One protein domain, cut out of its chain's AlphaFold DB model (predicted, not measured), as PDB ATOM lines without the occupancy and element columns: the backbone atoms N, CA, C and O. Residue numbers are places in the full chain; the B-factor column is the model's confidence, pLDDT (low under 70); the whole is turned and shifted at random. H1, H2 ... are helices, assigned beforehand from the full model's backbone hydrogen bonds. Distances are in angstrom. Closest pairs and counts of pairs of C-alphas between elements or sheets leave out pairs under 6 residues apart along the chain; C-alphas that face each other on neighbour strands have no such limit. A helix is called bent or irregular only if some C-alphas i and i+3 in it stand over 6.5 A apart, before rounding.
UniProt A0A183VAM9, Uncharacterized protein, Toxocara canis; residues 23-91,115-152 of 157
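Overview. This is residues 23 to 91 and 115 to 152 of the 157 residues of an uncharacterized protein of Toxocara canis (UniProt A0A183VAM9). Two long, kinked helices, H1 and H5, meet at a steep angle where residues 139 to 146 of H5 pack on H1, while H2 and H3 fold back near H1 in a loose, open frame. Short H4 lies beyond the beginning of H5, and residues 117 to 123 stick out there. The printed part has 107 residues with five named helices, H1 to H5 in chain order, and no named strand: the class is all helix. It is loose, with a radius of gyration of the C-alphas of 16.4 A and spans of 49 by 33 by 24 A.

Along the chain. Find C-alpha 27 at (241.947, 185.939, 175.417); from there H1 runs 29.6 A through residues 27 to 47, with a kink of 43 degrees near residue 41. Next come H2, residues 59 to 67, and H3, residues 70 to 83, 19.9 A long. Past the cut, look for H4 at residues 115 to 118. H5, residues 122 to 146, runs 33.9 A, with a kink of 36 degrees near residue 129, to C-alpha 146 at (227.896, 187.368, 188.983). H1 and H5 are irregular: C-alphas 39 and 42 are 7.1 A apart, and C-alphas 124 and 127 are 7.3 A apart.

Arrangement. Look at Cys 44 and Thr 139, whose C-alphas, 5.4 A apart, are the closest of H1 and H5; these helices touch at a steep tilt of 60 degrees, opposite ways. H2 is near H1, its closest C-alpha 8.1 A away, and H3 is near H1 too. H2 and H3 meet only through their tight link. H4 and H5 are close but not clearly touching, with the closest C-alphas, of Leu 116 and Ser 122, 5.0 A apart. H3 and H5 are apart. Every O i to N i+4 pair is within hydrogen-bond range in H2 and H3, against 15 of 17 in H1 and 18 of 21 in H5; H4 is too short for such a pair.

Size, cuts and confidence. The C-alphas of Thr 91 and Gln 124 are the two farthest apart, at 49.5 A. Residues 92 to 114 are not printed, and C-alphas 91 and 115 are 40.6 A apart across this cut. The link from H1 to H2 is long. Confidence is under 70 at residues 52 to 57 and 151 to 152.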
ATOM      1  N   ARG A  23     246.839 177.199 184.676       85.81
ATOM      2  CA  ARG A  23     246.555 177.331 183.248       85.81
ATOM      3  C   ARG A  23     246.429 178.809 182.876       85.81
ATOM      4  O   ARG A  23     245.699 179.572 183.508       85.81
ATOM      5  N   GLN A  24     247.114 179.212 181.814       85.12
ATOM      6  CA  GLN A  24     246.940 180.534 181.233       85.12
ATOM      7  C   GLN A  24     245.592 180.599 180.508       85.12
ATOM      8  O   GLN A  24     245.293 179.788 179.627       85.12
ATOM      9  N   CYS A  25     244.778 181.584 180.872       86.44
ATOM     10  CA  CYS A  25     243.482 181.816 180.249       86.44
ATOM     11  C   CYS A  25     243.661 182.280 178.802       86.44
ATOM     12  O   CYS A  25     244.572 183.058 178.495       86.44
ATOM     13  N   THR A  26     242.768 181.849 177.918       88.81
ATOM     14  CA  THR A  26     242.710 182.380 176.558       88.81
ATOM     15  C   THR A  26     242.129 183.787 176.547       88.81
ATOM     16  O   THR A  26     241.362 184.173 177.432       88.81
ATOM     17  N   CYS A  27     242.462 184.572 175.525       87.75
ATOM     18  CA  CYS A  27     241.947 185.939 175.417       87.75
ATOM     19  C   CYS A  27     240.410 185.980 175.326       87.75
ATOM     20  O   CYS A  27     239.789 186.896 175.859       87.75
ATOM     21  N   GLN A  28     239.787 184.955 174.733       87.62
ATOM     22  CA  GLN A  28     238.330 184.826 174.658       87.62
ATOM     23  C   GLN A  28     237.689 184.573 176.033       87.62
ATOM     24  O   GLN A  28     236.658 185.167 176.354       87.62
ATOM     25  N   GLU A  29     238.312 183.735 176.870       85.69
ATOM     26  CA  GLU A  29     237.857 183.500 178.247       85.69
ATOM     27  C   GLU A  29     237.919 184.786 179.076       85.69
ATOM     28  O   GLU A  29     236.961 185.121 179.777       85.69
ATOM     29  N   ILE A  30     239.013 185.543 178.949       85.75
ATOM     30  CA  ILE A  30     239.170 186.825 179.645       85.75
ATOM     31  C   ILE A  30     238.138 187.844 179.160       85.75
ATOM     32  O   ILE A  30     237.536 188.523 179.989       85.75
ATOM     33  N   GLU A  31     237.898 187.943 177.851       86.50
ATOM     34  CA  GLU A  31     236.927 188.893 177.299       86.50
ATOM     35  C   GLU A  31     235.509 188.617 177.815       86.50
ATOM     36  O   GLU A  31     234.823 189.529 178.276       86.50
ATOM     37  N   SER A  32     235.096 187.346 177.842       86.94
ATOM     38  CA  SER A  32     233.805 186.939 178.411       86.94
ATOM     39  C   SER A  32     233.683 187.321 179.889       86.94
ATOM     40  O   SER A  32     232.658 187.858 180.321       86.94
ATOM     41  N   CYS A  33     234.747 187.115 180.673       85.81
ATOM     42  CA  CYS A  33     234.785 187.545 182.067       85.81
ATOM     43  C   CYS A  33     234.671 189.068 182.192       85.81
ATOM     44  O   CYS A  33     233.839 189.556 182.955       85.81
ATOM     45  N   LYS A  34     235.449 189.823 181.409       86.31
ATOM     46  CA  LYS A  34     235.462 191.290 181.406       86.31
ATOM     47  C   LYS A  34     234.062 191.870 181.194       86.31
ATOM     48  O   LYS A  34     233.620 192.704 181.984       86.31
ATOM     49  N   GLN A  35     233.338 191.377 180.190       87.81
ATOM     50  CA  GLN A  35     231.974 191.827 179.893       87.81
ATOM     51  C   GLN A  35     231.007 191.538 181.051       87.81
ATOM     52  O   GLN A  35     230.241 192.411 181.458       87.81
ATOM     53  N   LYS A  36     231.079 190.342 181.653       87.69
ATOM     54  CA  LYS A  36     230.257 190.000 182.828       87.69
ATOM     55  C   LYS A  36     230.552 190.900 184.024       87.69
ATOM     56  O   LYS A  36     229.610 191.307 184.705       87.69
ATOM     57  N   TYR A  37     231.825 191.216 184.275       85.88
ATOM     58  CA  TYR A  37     232.214 192.149 185.333       85.88
ATOM     59  C   TYR A  37     231.600 193.527 185.088       85.88
ATOM     60  O   TYR A  37     230.869 193.998 185.957       85.88
ATOM     61  N   PHE A  38     231.816 194.129 183.912       86.31
ATOM     62  CA  PHE A  38     231.293 195.464 183.596       86.31
ATOM     63  C   PHE A  38     229.767 195.539 183.700       86.31
ATOM     64  O   PHE A  38     229.247 196.398 184.412       86.31
ATOM     65  N   ASN A  39     229.053 194.569 183.126       88.69
ATOM     66  CA  ASN A  39     227.590 194.506 183.197       88.69
ATOM     67  C   ASN A  39     227.066 194.332 184.636       88.69
ATOM     68  O   ASN A  39     225.919 194.670 184.933       88.69
ATOM     69  N   SER A  40     227.904 193.827 185.545       89.50
ATOM     70  CA  SER A  40     227.545 193.567 186.940       89.50
ATOM     71  C   SER A  40     227.967 194.675 187.915       89.50
ATOM     72  O   SER A  40     227.510 194.661 189.060       89.50
ATOM     73  N   VAL A  41     228.793 195.652 187.507       85.06
ATOM     74  CA  VAL A  41     229.302 196.718 188.401       85.06
ATOM     75  C   VAL A  41     228.161 197.500 189.035       85.06
ATOM     76  O   VAL A  41     228.102 197.628 190.262       85.06
ATOM     77  N   LYS A  42     227.231 197.993 188.213       86.50
ATOM     78  CA  LYS A  42     226.089 198.774 188.685       86.50
ATOM     79  C   LYS A  42     225.180 197.974 189.636       86.50
ATOM     80  O   LYS A  42     224.983 198.438 190.759       86.50
ATOM     81  N   PRO A  43     224.650 196.789 189.275       90.88
ATOM     82  CA  PRO A  43     223.773 196.044 190.181       90.88
ATOM     83  C   PRO A  43     224.484 195.563 191.457       90.88
ATOM     84  O   PRO A  43     223.861 195.520 192.517       90.88
ATOM     85  N   CYS A  44     225.784 195.249 191.406       89.06
ATOM     86  CA  CYS A  44     226.540 194.889 192.608       89.06
ATOM     87  C   CYS A  44     226.797 196.089 193.529       89.06
ATOM     88  O   CYS A  44     226.670 195.963 194.747       89.06
ATOM     89  N   THR A  45     227.074 197.261 192.959       85.94
ATOM     90  CA  THR A  45     227.141 198.532 193.698       85.94
ATOM     91  C   THR A  45     225.811 198.857 194.379       85.94
ATOM     92  O   THR A  45     225.799 199.211 195.559       85.94
ATOM     93  N   ASP A  46     224.695 198.678 193.663       88.06
ATOM     94  CA  ASP A  46     223.331 198.875 194.177       88.06
ATOM     95  C   ASP A  46     223.037 197.911 195.344       88.06
ATOM     96  O   ASP A  46     222.579 198.321 196.411       88.06
ATOM     97  N   ARG A  47     223.414 196.635 195.214       89.44
ATOM     98  CA  ARG A  47     223.252 195.629 196.279       89.44
ATOM     99  C   ARG A  47     224.063 195.942 197.542       89.44
ATOM    100  O   ARG A  47     223.646 195.591 198.647       89.44
ATOM    101  N   CYS A  48     225.214 196.593 197.401       88.19
ATOM    102  CA  CYS A  48     226.126 196.894 198.506       88.19
ATOM    103  C   CYS A  48     225.912 198.282 199.136       88.19
ATOM    104  O   CYS A  48     226.661 198.656 200.043       88.19
ATOM    105  N   GLN A  49     224.866 199.016 198.732       85.19
ATOM    106  CA  GLN A  49     224.570 200.383 199.185       85.19
ATOM    107  C   GLN A  49     224.525 200.566 200.713       85.19
ATOM    108  O   GLN A  49     224.882 201.628 201.220       85.19
ATOM    109  N   LYS A  50     224.172 199.525 201.480       83.94
ATOM    110  CA  LYS A  50     224.157 199.582 202.955       83.94
ATOM    111  C   LYS A  50     225.517 199.955 203.559       83.94
ATOM    112  O   LYS A  50     225.576 200.547 204.629       83.94
ATOM    113  N   TYR A  51     226.612 199.633 202.868       79.31
ATOM    114  CA  TYR A  51     227.962 200.005 203.292       79.31
ATOM    115  C   TYR A  51     228.361 201.416 202.845       79.31
ATOM    116  O   TYR A  51     229.304 201.965 203.409       79.31
ATOM    117  N   ALA A  52     227.647 202.007 201.885       67.19
ATOM    118  CA  ALA A  52     227.834 203.392 201.464       67.19
ATOM    119  C   ALA A  52     227.139 204.386 202.409       67.19
ATOM    120  O   ALA A  52     227.701 205.438 202.694       67.19
ATOM    121  N   ALA A  53     225.983 204.025 202.980       61.81
ATOM    122  CA  ALA A  53     225.274 204.851 203.968       61.81
ATOM    123  C   ALA A  53     226.129 205.180 205.213       61.81
ATOM    124  O   ALA A  53     226.018 206.253 205.802       61.81
ATOM    125  N   ALA A  54     227.051 204.285 205.577       57.78
ATOM    126  CA  ALA A  54     227.979 204.469 206.692       57.78
ATOM    127  C   ALA A  54     229.073 205.530 206.438       57.78
ATOM    128  O   ALA A  54     229.820 205.861 207.355       57.78
ATOM    129  N   LEU A  55     229.162 206.080 205.223       60.81
ATOM    130  CA  LEU A  55     230.041 207.207 204.898       60.81
ATOM    131  C   LEU A  55     229.398 208.570 205.176       60.81
ATOM    132  O   LEU A  55     230.021 209.587 204.888       60.81
ATOM    133  N   LYS A  56     228.147 208.606 205.671       63.78
ATOM    134  CA  LYS A  56     227.298 209.815 205.744       63.78
ATOM    135  C   LYS A  56     227.167 210.563 204.405       63.78
ATOM    136  O   LYS A  56     226.668 211.683 204.369       63.78
ATOM    137  N   ALA A  57     227.605 209.949 203.310       62.91
ATOM    138  CA  ALA A  57     227.489 210.478 201.968       62.91
ATOM    139  C   ALA A  57     226.125 210.087 201.404       62.91
ATOM    140  O   ALA A  57     225.689 208.943 201.552       62.91
ATOM    141  N   ASP A  58     225.468 211.029 200.730       71.81
ATOM    142  CA  ASP A  58     224.277 210.733 199.948       71.81
ATOM    143  C   ASP A  58     224.630 209.661 198.902       71.81
ATOM    144  O   ASP A  58     225.513 209.841 198.057       71.81
ATOM    145  N   TYR A  59     223.962 208.507 198.985       72.31
ATOM    146  CA  TYR A  59     224.253 207.372 198.116       72.31
ATOM    147  C   TYR A  59     224.062 207.709 196.633       72.31
ATOM    148  O   TYR A  59     224.816 207.219 195.795       72.31
ATOM    149  N   LYS A  60     223.093 208.564 196.293       76.00
ATOM    150  CA  LYS A  60     222.829 209.008 194.921       76.00
ATOM    151  C   LYS A  60     223.989 209.855 194.400       76.00
ATOM    152  O   LYS A  60     224.410 209.653 193.262       76.00
ATOM    153  N   VAL A  61     224.546 210.731 195.239       76.50
ATOM    154  CA  VAL A  61     225.745 211.522 194.907       76.50
ATOM    155  C   VAL A  61     226.965 210.615 194.748       76.50
ATOM    156  O   VAL A  61     227.645 210.679 193.727       76.50
ATOM    157  N   LEU A  62     227.209 209.708 195.699       72.81
ATOM    158  CA  LEU A  62     228.340 208.776 195.634       72.81
ATOM    159  C   LEU A  62     228.263 207.870 194.399       72.81
ATOM    160  O   LEU A  62     229.253 207.686 193.694       72.81
ATOM    161  N   LYS A  63     227.078 207.327 194.114       74.25
ATOM    162  CA  LYS A  63     226.806 206.541 192.910       74.25
ATOM    163  C   LYS A  63     227.066 207.362 191.651       74.25
ATOM    164  O   LYS A  63     227.700 206.850 190.734       74.25
ATOM    165  N   GLY A  64     226.634 208.623 191.623       76.88
ATOM    166  CA  GLY A  64     226.948 209.562 190.547       76.88
ATOM    167  C   GLY A  64     228.455 209.704 190.331       76.88
ATOM    168  O   GLY A  64     228.927 209.492 189.219       76.88
ATOM    169  N   CYS A  65     229.223 209.953 191.395       75.81
ATOM    170  CA  CYS A  65     230.683 210.057 191.327       75.81
ATOM    171  C   CYS A  65     231.342 208.771 190.808       75.81
ATOM    172  O   CYS A  65     232.250 208.845 189.986       75.81
ATOM    173  N   ILE A  66     230.899 207.594 191.263       72.94
ATOM    174  CA  ILE A  66     231.458 206.306 190.822       72.94
ATOM    175  C   ILE A  66     231.152 206.059 189.341       72.94
ATOM    176  O   ILE A  66     232.053 205.713 188.579       72.94
ATOM    177  N   LEU A  67     229.900 206.265 188.920       76.62
ATOM    178  CA  LEU A  67     229.478 206.047 187.533       76.62
ATOM    179  C   LEU A  67     230.120 207.058 186.570       76.62
ATOM    180  O   LEU A  67     230.492 206.690 185.464       76.62
ATOM    181  N   GLN A  68     230.372 208.296 187.003       84.38
ATOM    182  CA  GLN A  68     231.155 209.271 186.226       84.38
ATOM    183  C   GLN A  68     232.604 208.827 185.970       84.38
ATOM    184  O   GLN A  68     233.270 209.364 185.087       84.38
ATOM    185  N   ARG A  69     233.128 207.870 186.747       82.62
ATOM    186  CA  ARG A  69     234.459 207.288 186.533       82.62
ATOM    187  C   ARG A  69     234.420 205.980 185.750       82.62
ATOM    188  O   ARG A  69     235.473 205.372 185.577       82.62
ATOM    189  N   GLU A  70     233.265 205.552 185.246       78.75
ATOM    190  CA  GLU A  70     233.150 204.314 184.470       78.75
ATOM    191  C   GLU A  70     234.073 204.311 183.246       78.75
ATOM    192  O   GLU A  70     234.807 203.344 183.031       78.75
ATOM    193  N   ASP A  71     234.149 205.432 182.527       84.31
ATOM    194  CA  ASP A  71     235.072 205.584 181.400       84.31
ATOM    195  C   ASP A  71     236.539 205.495 181.829       84.31
ATOM    196  O   ASP A  71     237.352 204.868 181.151       84.31
ATOM    197  N   MET A  72     236.895 206.081 182.976       85.25
ATOM    198  CA  MET A  72     238.252 205.971 183.519       85.25
ATOM    199  C   MET A  72     238.580 204.514 183.875       85.25
ATOM    200  O   MET A  72     239.675 204.042 183.563       85.25
ATOM    201  N   MET A  73     237.638 203.778 184.472       81.00
ATOM    202  CA  MET A  73     237.814 202.353 184.763       81.00
ATOM    203  C   MET A  73     238.023 201.547 183.476       81.00
ATOM    204  O   MET A  73     238.956 200.748 183.404       81.00
ATOM    205  N   ARG A  74     237.214 201.797 182.440       84.50
ATOM    206  CA  ARG A  74     237.345 201.131 181.136       84.50
ATOM    207  C   ARG A  74     238.702 201.402 180.492       84.50
ATOM    208  O   ARG A  74     239.408 200.456 180.153       84.50
ATOM    209  N   ARG A  75     239.114 202.672 180.434       88.19
ATOM    210  CA  ARG A  75     240.427 203.080 179.911       88.19
ATOM    211  C   ARG A  75     241.582 202.481 180.703       88.19
ATOM    212  O   ARG A  75     242.608 202.147 180.126       88.19
ATOM    213  N   THR A  76     241.430 202.325 182.017       86.69
ATOM    214  CA  THR A  76     242.448 201.670 182.852       86.69
ATOM    215  C   THR A  76     242.599 200.205 182.458       86.69
ATOM    216  O   THR A  76     243.718 199.739 182.263       86.69
ATOM    217  N   VAL A  77     241.487 199.485 182.271       84.56
ATOM    218  CA  VAL A  77     241.519 198.092 181.797       84.56
ATOM    219  C   VAL A  77     242.171 198.003 180.417       84.56
ATOM    220  O   VAL A  77     243.083 197.200 180.233       84.56
ATOM    221  N   GLU A  78     241.784 198.860 179.476       88.00
ATOM    222  CA  GLU A  78     242.384 198.919 178.135       88.00
ATOM    223  C   GLU A  78     243.889 199.216 178.190       88.00
ATOM    224  O   GLU A  78     244.678 198.529 177.547       88.00
ATOM    225  N   CYS A  79     244.305 200.176 179.020       89.50
ATOM    226  CA  CYS A  79     245.710 200.513 179.239       89.50
ATOM    227  C   CYS A  79     246.499 199.306 179.760       89.50
ATOM    228  O   CYS A  79     247.554 198.976 179.222       89.50
ATOM    229  N   THR A  80     245.966 198.586 180.754       86.06
ATOM    230  CA  THR A  80     246.626 197.375 181.264       86.06
ATOM    231  C   THR A  80     246.716 196.276 180.205       86.06
ATOM    232  O   THR A  80     247.748 195.622 180.096       86.06
ATOM    233  N   GLN A  81     245.685 196.094 179.374       84.56
ATOM    234  CA  GLN A  81     245.715 195.117 178.283       84.56
ATOM    235  C   GLN A  81     246.756 195.488 177.218       84.56
ATOM    236  O   GLN A  81     247.497 194.620 176.759       84.56
ATOM    237  N   ALA A  82     246.853 196.771 176.871       87.38
ATOM    238  CA  ALA A  82     247.833 197.278 175.917       87.38
ATOM    239  C   ALA A  82     249.274 197.175 176.443       87.38
ATOM    240  O   ALA A  82     250.179 196.827 175.688       87.38
ATOM    241  N   ALA A  83     249.488 197.426 177.737       90.00
ATOM    242  CA  ALA A  83     250.795 197.291 178.379       90.00
ATOM    243  C   ALA A  83     251.259 195.826 178.484       90.00
ATOM    244  O   ALA A  83     252.461 195.557 178.509       90.00
ATOM    245  N   PHE A  84     250.321 194.872 178.518       86.25
ATOM    246  CA  PHE A  84     250.601 193.441 178.649       86.25
ATOM    247  C   PHE A  84     249.946 192.619 177.519       86.25
ATOM    248  O   PHE A  84     249.073 191.787 177.782       86.25
ATOM    249  N   PRO A  85     250.398 192.766 176.257       78.75
ATOM    250  CA  PRO A  85     249.742 192.158 175.091       78.75
ATOM    251  C   PRO A  85     249.766 190.619 175.090       78.75
ATOM    252  O   PRO A  85     248.963 189.983 174.412       78.75
ATOM    253  N   ASN A  86     250.665 190.006 175.868       81.94
ATOM    254  CA  ASN A  86     250.799 188.551 176.008       81.94
ATOM    255  C   ASN A  86     250.257 188.022 177.348       81.94
ATOM    256  O   ASN A  86     250.608 186.916 177.764       81.94
ATOM    257  N   ALA A  87     249.422 188.802 178.047       83.38
ATOM    258  CA  ALA A  87     248.826 188.383 179.316       83.38
ATOM    259  C   ALA A  87     247.918 187.148 179.162       83.38
ATOM    260  O   ALA A  87     247.856 186.309 180.062       83.38
ATOM    261  N   CYS A  88     247.258 186.999 178.010       86.88
ATOM    262  CA  CYS A  88     246.409 185.858 177.679       86.88
ATOM    263  C   CYS A  88     247.025 184.954 176.609       86.88
ATOM    264  O   CYS A  88     247.805 185.386 175.760       86.88
ATOM    265  N   ALA A  89     246.645 183.678 176.639       88.88
ATOM    266  CA  ALA A  89     247.043 182.718 175.627       88.88
ATOM    267  C   ALA A  89     246.182 182.872 174.360       88.88
ATOM    268  O   ALA A  89     244.971 183.090 174.426       88.88
ATOM    269  N   ARG A  90     246.797 182.720 173.182       86.75
ATOM    270  CA  ARG A  90     246.055 182.645 171.908       86.75
ATOM    271  C   ARG A  90     245.377 181.288 171.723       86.75
ATOM    272  O   ARG A  90     244.311 181.210 171.130       86.75
ATOM    273  N   THR A  91     245.994 180.240 172.257       84.94
ATOM    274  CA  THR A  91     245.511 178.859 172.224       84.94
ATOM    275  C   THR A  91     245.601 178.252 173.627       84.94
ATOM    276  O   THR A  91     246.499 178.631 174.386       84.94
ATOM    277  N   MET A 115     250.320 208.158 199.261       87.69
ATOM    278  CA  MET A 115     249.750 209.385 198.690       87.69
ATOM    279  C   MET A 115     249.045 210.238 199.752       87.69
ATOM    280  O   MET A 115     249.281 211.441 199.844       87.69
ATOM    281  N   LEU A 116     248.223 209.611 200.595       86.81
ATOM    282  CA  LEU A 116     247.472 210.313 201.637       86.81
ATOM    283  C   LEU A 116     248.380 210.925 202.702       86.81
ATOM    284  O   LEU A 116     248.151 212.060 203.123       86.81
ATOM    285  N   SER A 117     249.429 210.198 203.097       86.19
ATOM    286  CA  SER A 117     250.452 210.699 204.019       86.19
ATOM    287  C   SER A 117     251.191 211.901 203.433       86.19
ATOM    288  O   SER A 117     251.360 212.897 204.125       86.19
ATOM    289  N   THR A 118     251.552 211.862 202.144       89.06
ATOM    290  CA  THR A 118     252.203 212.992 201.458       89.06
ATOM    291  C   THR A 118     251.327 214.246 201.433       89.06
ATOM    292  O   THR A 118     251.841 215.355 201.531       89.06
ATOM    293  N   THR A 119     250.006 214.089 201.340       87.50
ATOM    294  CA  THR A 119     249.053 215.214 201.341       87.50
ATOM    295  C   THR A 119     248.609 215.674 202.735       87.50
ATOM    296  O   THR A 119     247.855 216.634 202.839       87.50
ATOM    297  N   GLY A 120     249.033 214.997 203.811       85.94
ATOM    298  CA  GLY A 120     248.695 215.364 205.195       85.94
ATOM    299  C   GLY A 120     247.251 215.073 205.634       85.94
ATOM    300  O   GLY A 120     246.866 215.449 206.735       85.94
ATOM    301  N   VAL A 121     246.439 214.387 204.818       85.81
ATOM    302  CA  VAL A 121     245.008 214.129 205.108       85.81
ATOM    303  C   VAL A 121     244.722 212.718 205.634       85.81
ATOM    304  O   VAL A 121     243.563 212.340 205.788       85.81
ATOM    305  N   SER A 122     245.762 211.921 205.902       80.25
ATOM    306  CA  SER A 122     245.648 210.495 206.258       80.25
ATOM    307  C   SER A 122     244.647 210.231 207.395       80.25
ATOM    308  O   SER A 122     243.762 209.386 207.252       80.25
ATOM    309  N   GLU A 123     244.703 211.008 208.482       79.50
ATOM    310  CA  GLU A 123     243.794 210.860 209.632       79.50
ATOM    311  C   GLU A 123     242.334 211.192 209.290       79.50
ATOM    312  O   GLU A 123     241.413 210.521 209.754       79.50
ATOM    313  N   GLN A 124     242.112 212.173 208.413       78.06
ATOM    314  CA  GLN A 124     240.773 212.635 208.031       78.06
ATOM    315  C   GLN A 124     240.030 211.595 207.184       78.06
ATOM    316  O   GLN A 124     238.802 211.513 207.216       78.06
ATOM    317  N   VAL A 125     240.767 210.770 206.435       76.81
ATOM    318  CA  VAL A 125     240.187 209.795 205.502       76.81
ATOM    319  C   VAL A 125     240.222 208.356 206.015       76.81
ATOM    320  O   VAL A 125     239.623 207.485 205.387       76.81
ATOM    321  N   GLN A 126     240.858 208.066 207.155       75.94
ATOM    322  CA  GLN A 126     240.941 206.699 207.693       75.94
ATOM    323  C   GLN A 126     239.564 206.052 207.901       75.94
ATOM    324  O   GLN A 126     239.358 204.901 207.504       75.94
ATOM    325  N   GLY A 127     238.599 206.791 208.460       74.31
ATOM    326  CA  GLY A 127     237.225 206.302 208.635       74.31
ATOM    327  C   GLY A 127     236.532 205.999 207.300       74.31
ATOM    328  O   GLY A 127     235.888 204.957 207.145       74.31
ATOM    329  N   LEU A 128     236.745 206.865 206.304       74.31
ATOM    330  CA  LEU A 128     236.251 206.698 204.935       74.31
ATOM    331  C   LEU A 128     236.875 205.467 204.261       74.31
ATOM    332  O   LEU A 128     236.162 204.681 203.643       74.31
ATOM    333  N   LEU A 129     238.178 205.238 204.433       75.94
ATOM    334  CA  LEU A 129     238.878 204.066 203.904       75.94
ATOM    335  C   LEU A 129     238.411 202.768 204.562       75.94
ATOM    336  O   LEU A 129     238.163 201.781 203.868       75.94
ATOM    337  N   ALA A 130     238.273 202.748 205.890       78.44
ATOM    338  CA  ALA A 130     237.835 201.565 206.625       78.44
ATOM    339  C   ALA A 130     236.443 201.108 206.169       78.44
ATOM    340  O   ALA A 130     236.198 199.917 205.950       78.44
ATOM    341  N   GLN A 131     235.538 202.061 205.967       77.69
ATOM    342  CA  GLN A 131     234.193 201.778 205.498       77.69
ATOM    343  C   GLN A 131     234.144 201.510 203.983       77.69
ATOM    344  O   GLN A 131     233.448 200.590 203.544       77.69
ATOM    345  N   GLY A 132     234.958 202.216 203.197       77.25
ATOM    346  CA  GLY A 132     235.161 201.966 201.771       77.25
ATOM    347  C   GLY A 132     235.641 200.541 201.493       77.25
ATOM    348  O   GLY A 132     235.113 199.881 200.602       77.25
ATOM    349  N   ARG A 133     236.543 199.991 202.320       81.62
ATOM    350  CA  ARG A 133     236.969 198.581 202.232       81.62
ATOM    351  C   ARG A 133     235.803 197.607 202.388       81.62
ATOM    352  O   ARG A 133     235.745 196.617 201.663       81.62
ATOM    353  N   LYS A 134     234.856 197.864 203.301       84.38
ATOM    354  CA  LYS A 134     233.668 197.001 203.472       84.38
ATOM    355  C   LYS A 134     232.778 197.038 202.232       84.38
ATOM    356  O   LYS A 134     232.342 195.987 201.765       84.38
ATOM    357  N   PHE A 135     232.553 198.234 201.686       83.62
ATOM    358  CA  PHE A 135     231.813 198.409 200.440       83.62
ATOM    359  C   PHE A 135     232.493 197.673 199.276       83.62
ATOM    360  O   PHE A 135     231.860 196.837 198.636       83.62
ATOM    361  N   LEU A 136     233.795 197.890 199.066       82.56
ATOM    362  CA  LEU A 136     234.566 197.247 197.998       82.56
ATOM    363  C   LEU A 136     234.601 195.722 198.132       82.56
ATOM    364  O   LEU A 136     234.416 195.031 197.137       82.56
ATOM    365  N   ARG A 137     234.764 195.179 199.346       87.06
ATOM    366  CA  ARG A 137     234.698 193.724 199.582       87.06
ATOM    367  C   ARG A 137     233.331 193.145 199.225       87.06
ATOM    368  O   ARG A 137     233.268 192.091 198.597       87.06
ATOM    369  N   CYS A 138     232.245 193.832 199.591       89.94
ATOM    370  CA  CYS A 138     230.893 193.430 199.203       89.94
ATOM    371  C   CYS A 138     230.727 193.442 197.678       89.94
ATOM    372  O   CYS A 138     230.303 192.439 197.099       89.94
ATOM    373  N   THR A 139     231.118 194.542 197.022       87.31
ATOM    374  CA  THR A 139     231.009 194.688 195.566       87.31
ATOM    375  C   THR A 139     231.844 193.634 194.851       87.31
ATOM    376  O   THR A 139     231.322 192.957 193.972       87.31
ATOM    377  N   LYS A 140     233.093 193.411 195.279       86.19
ATOM    378  CA  LYS A 140     233.968 192.352 194.760       86.19
ATOM    379  C   LYS A 140     233.325 190.975 194.894       86.19
ATOM    380  O   LYS A 140     233.230 190.261 193.906       86.19
ATOM    381  N   SER A 141     232.836 190.615 196.081       89.75
ATOM    382  CA  SER A 141     232.207 189.305 196.291       89.75
ATOM    383  C   SER A 141     230.963 189.116 195.418       89.75
ATOM    384  O   SER A 141     230.732 188.029 194.889       89.75
ATOM    385  N   CYS A 142     230.172 190.175 195.224       90.94
ATOM    386  CA  CYS A 142     229.042 190.152 194.302       90.94
ATOM    387  C   CYS A 142     229.498 189.970 192.850       90.94
ATOM    388  O   CYS A 142     228.965 189.106 192.159       90.94
ATOM    389  N   LEU A 143     230.494 190.736 192.404       88.56
ATOM    390  CA  LEU A 143     231.044 190.655 191.053       88.56
ATOM    391  C   LEU A 143     231.613 189.269 190.753       88.56
ATOM    392  O   LEU A 143     231.285 188.691 189.722       88.56
ATOM    393  N   ASP A 144     232.391 188.707 191.679       86.31
ATOM    394  CA  ASP A 144     232.976 187.374 191.545       86.31
ATOM    395  C   ASP A 144     231.871 186.313 191.378       86.31
ATOM    396  O   ASP A 144     231.985 185.429 190.531       86.31
ATOM    397  N   ARG A 145     230.746 186.429 192.098       87.38
ATOM    398  CA  ARG A 145     229.583 185.535 191.927       87.38
ATOM    399  C   ARG A 145     228.863 185.757 190.595       87.38
ATOM    400  O   ARG A 145     228.562 184.787 189.902       87.38
ATOM    401  N   SER A 146     228.605 187.009 190.221       85.50
ATOM    402  CA  SER A 146     227.896 187.368 188.983       85.50
ATOM    403  C   SER A 146     228.687 186.990 187.729       85.50
ATOM    404  O   SER A 146     228.114 186.554 186.734       85.50
ATOM    405  N   ALA A 147     230.017 187.044 187.799       82.50
ATOM    406  CA  ALA A 147     230.919 186.552 186.765       82.50
ATOM    407  C   ALA A 147     231.104 185.019 186.800       82.50
ATOM    408  O   ALA A 147     232.020 184.495 186.170       82.50
ATOM    409  N   SER A 148     230.247 184.281 187.519       76.69
ATOM    410  CA  SER A 148     230.308 182.818 187.650       76.69
ATOM    411  C   SER A 148     231.639 182.306 188.215       76.69
ATOM    412  O   SER A 148     232.120 181.255 187.791       76.69
ATOM    413  N   GLN A 149     232.232 183.056 189.146       71.44
ATOM    414  CA  GLN A 149     233.543 182.785 189.740       71.44
ATOM    415  C   GLN A 149     234.642 182.652 188.684       71.44
ATOM    416  O   GLN A 149     235.472 181.751 188.762       71.44
ATOM    417  N   CYS A 150     234.653 183.556 187.695       72.81
ATOM    418  CA  CYS A 150     235.671 183.606 186.643       72.81
ATOM    419  C   CYS A 150     237.083 183.371 187.197       72.81
ATOM    420  O   CYS A 150     237.763 182.454 186.762       72.81
ATOM    421  N   ALA A 151     237.500 184.112 188.226       66.88
ATOM    422  CA  ALA A 151     238.834 183.965 188.806       66.88
ATOM    423  C   ALA A 151     239.119 182.580 189.422       66.88
ATOM    424  O   ALA A 151     240.274 182.166 189.432       66.88
ATOM    425  N   ASP A 152     238.114 181.862 189.929       67.25
ATOM    426  CA  ASP A 152     238.313 180.558 190.576       67.25
ATOM    427  C   ASP A 152     238.188 179.396 189.589       67.25
ATOM    428  O   ASP A 152     238.979 178.454 189.648       67.25
TER     429      ASP A 152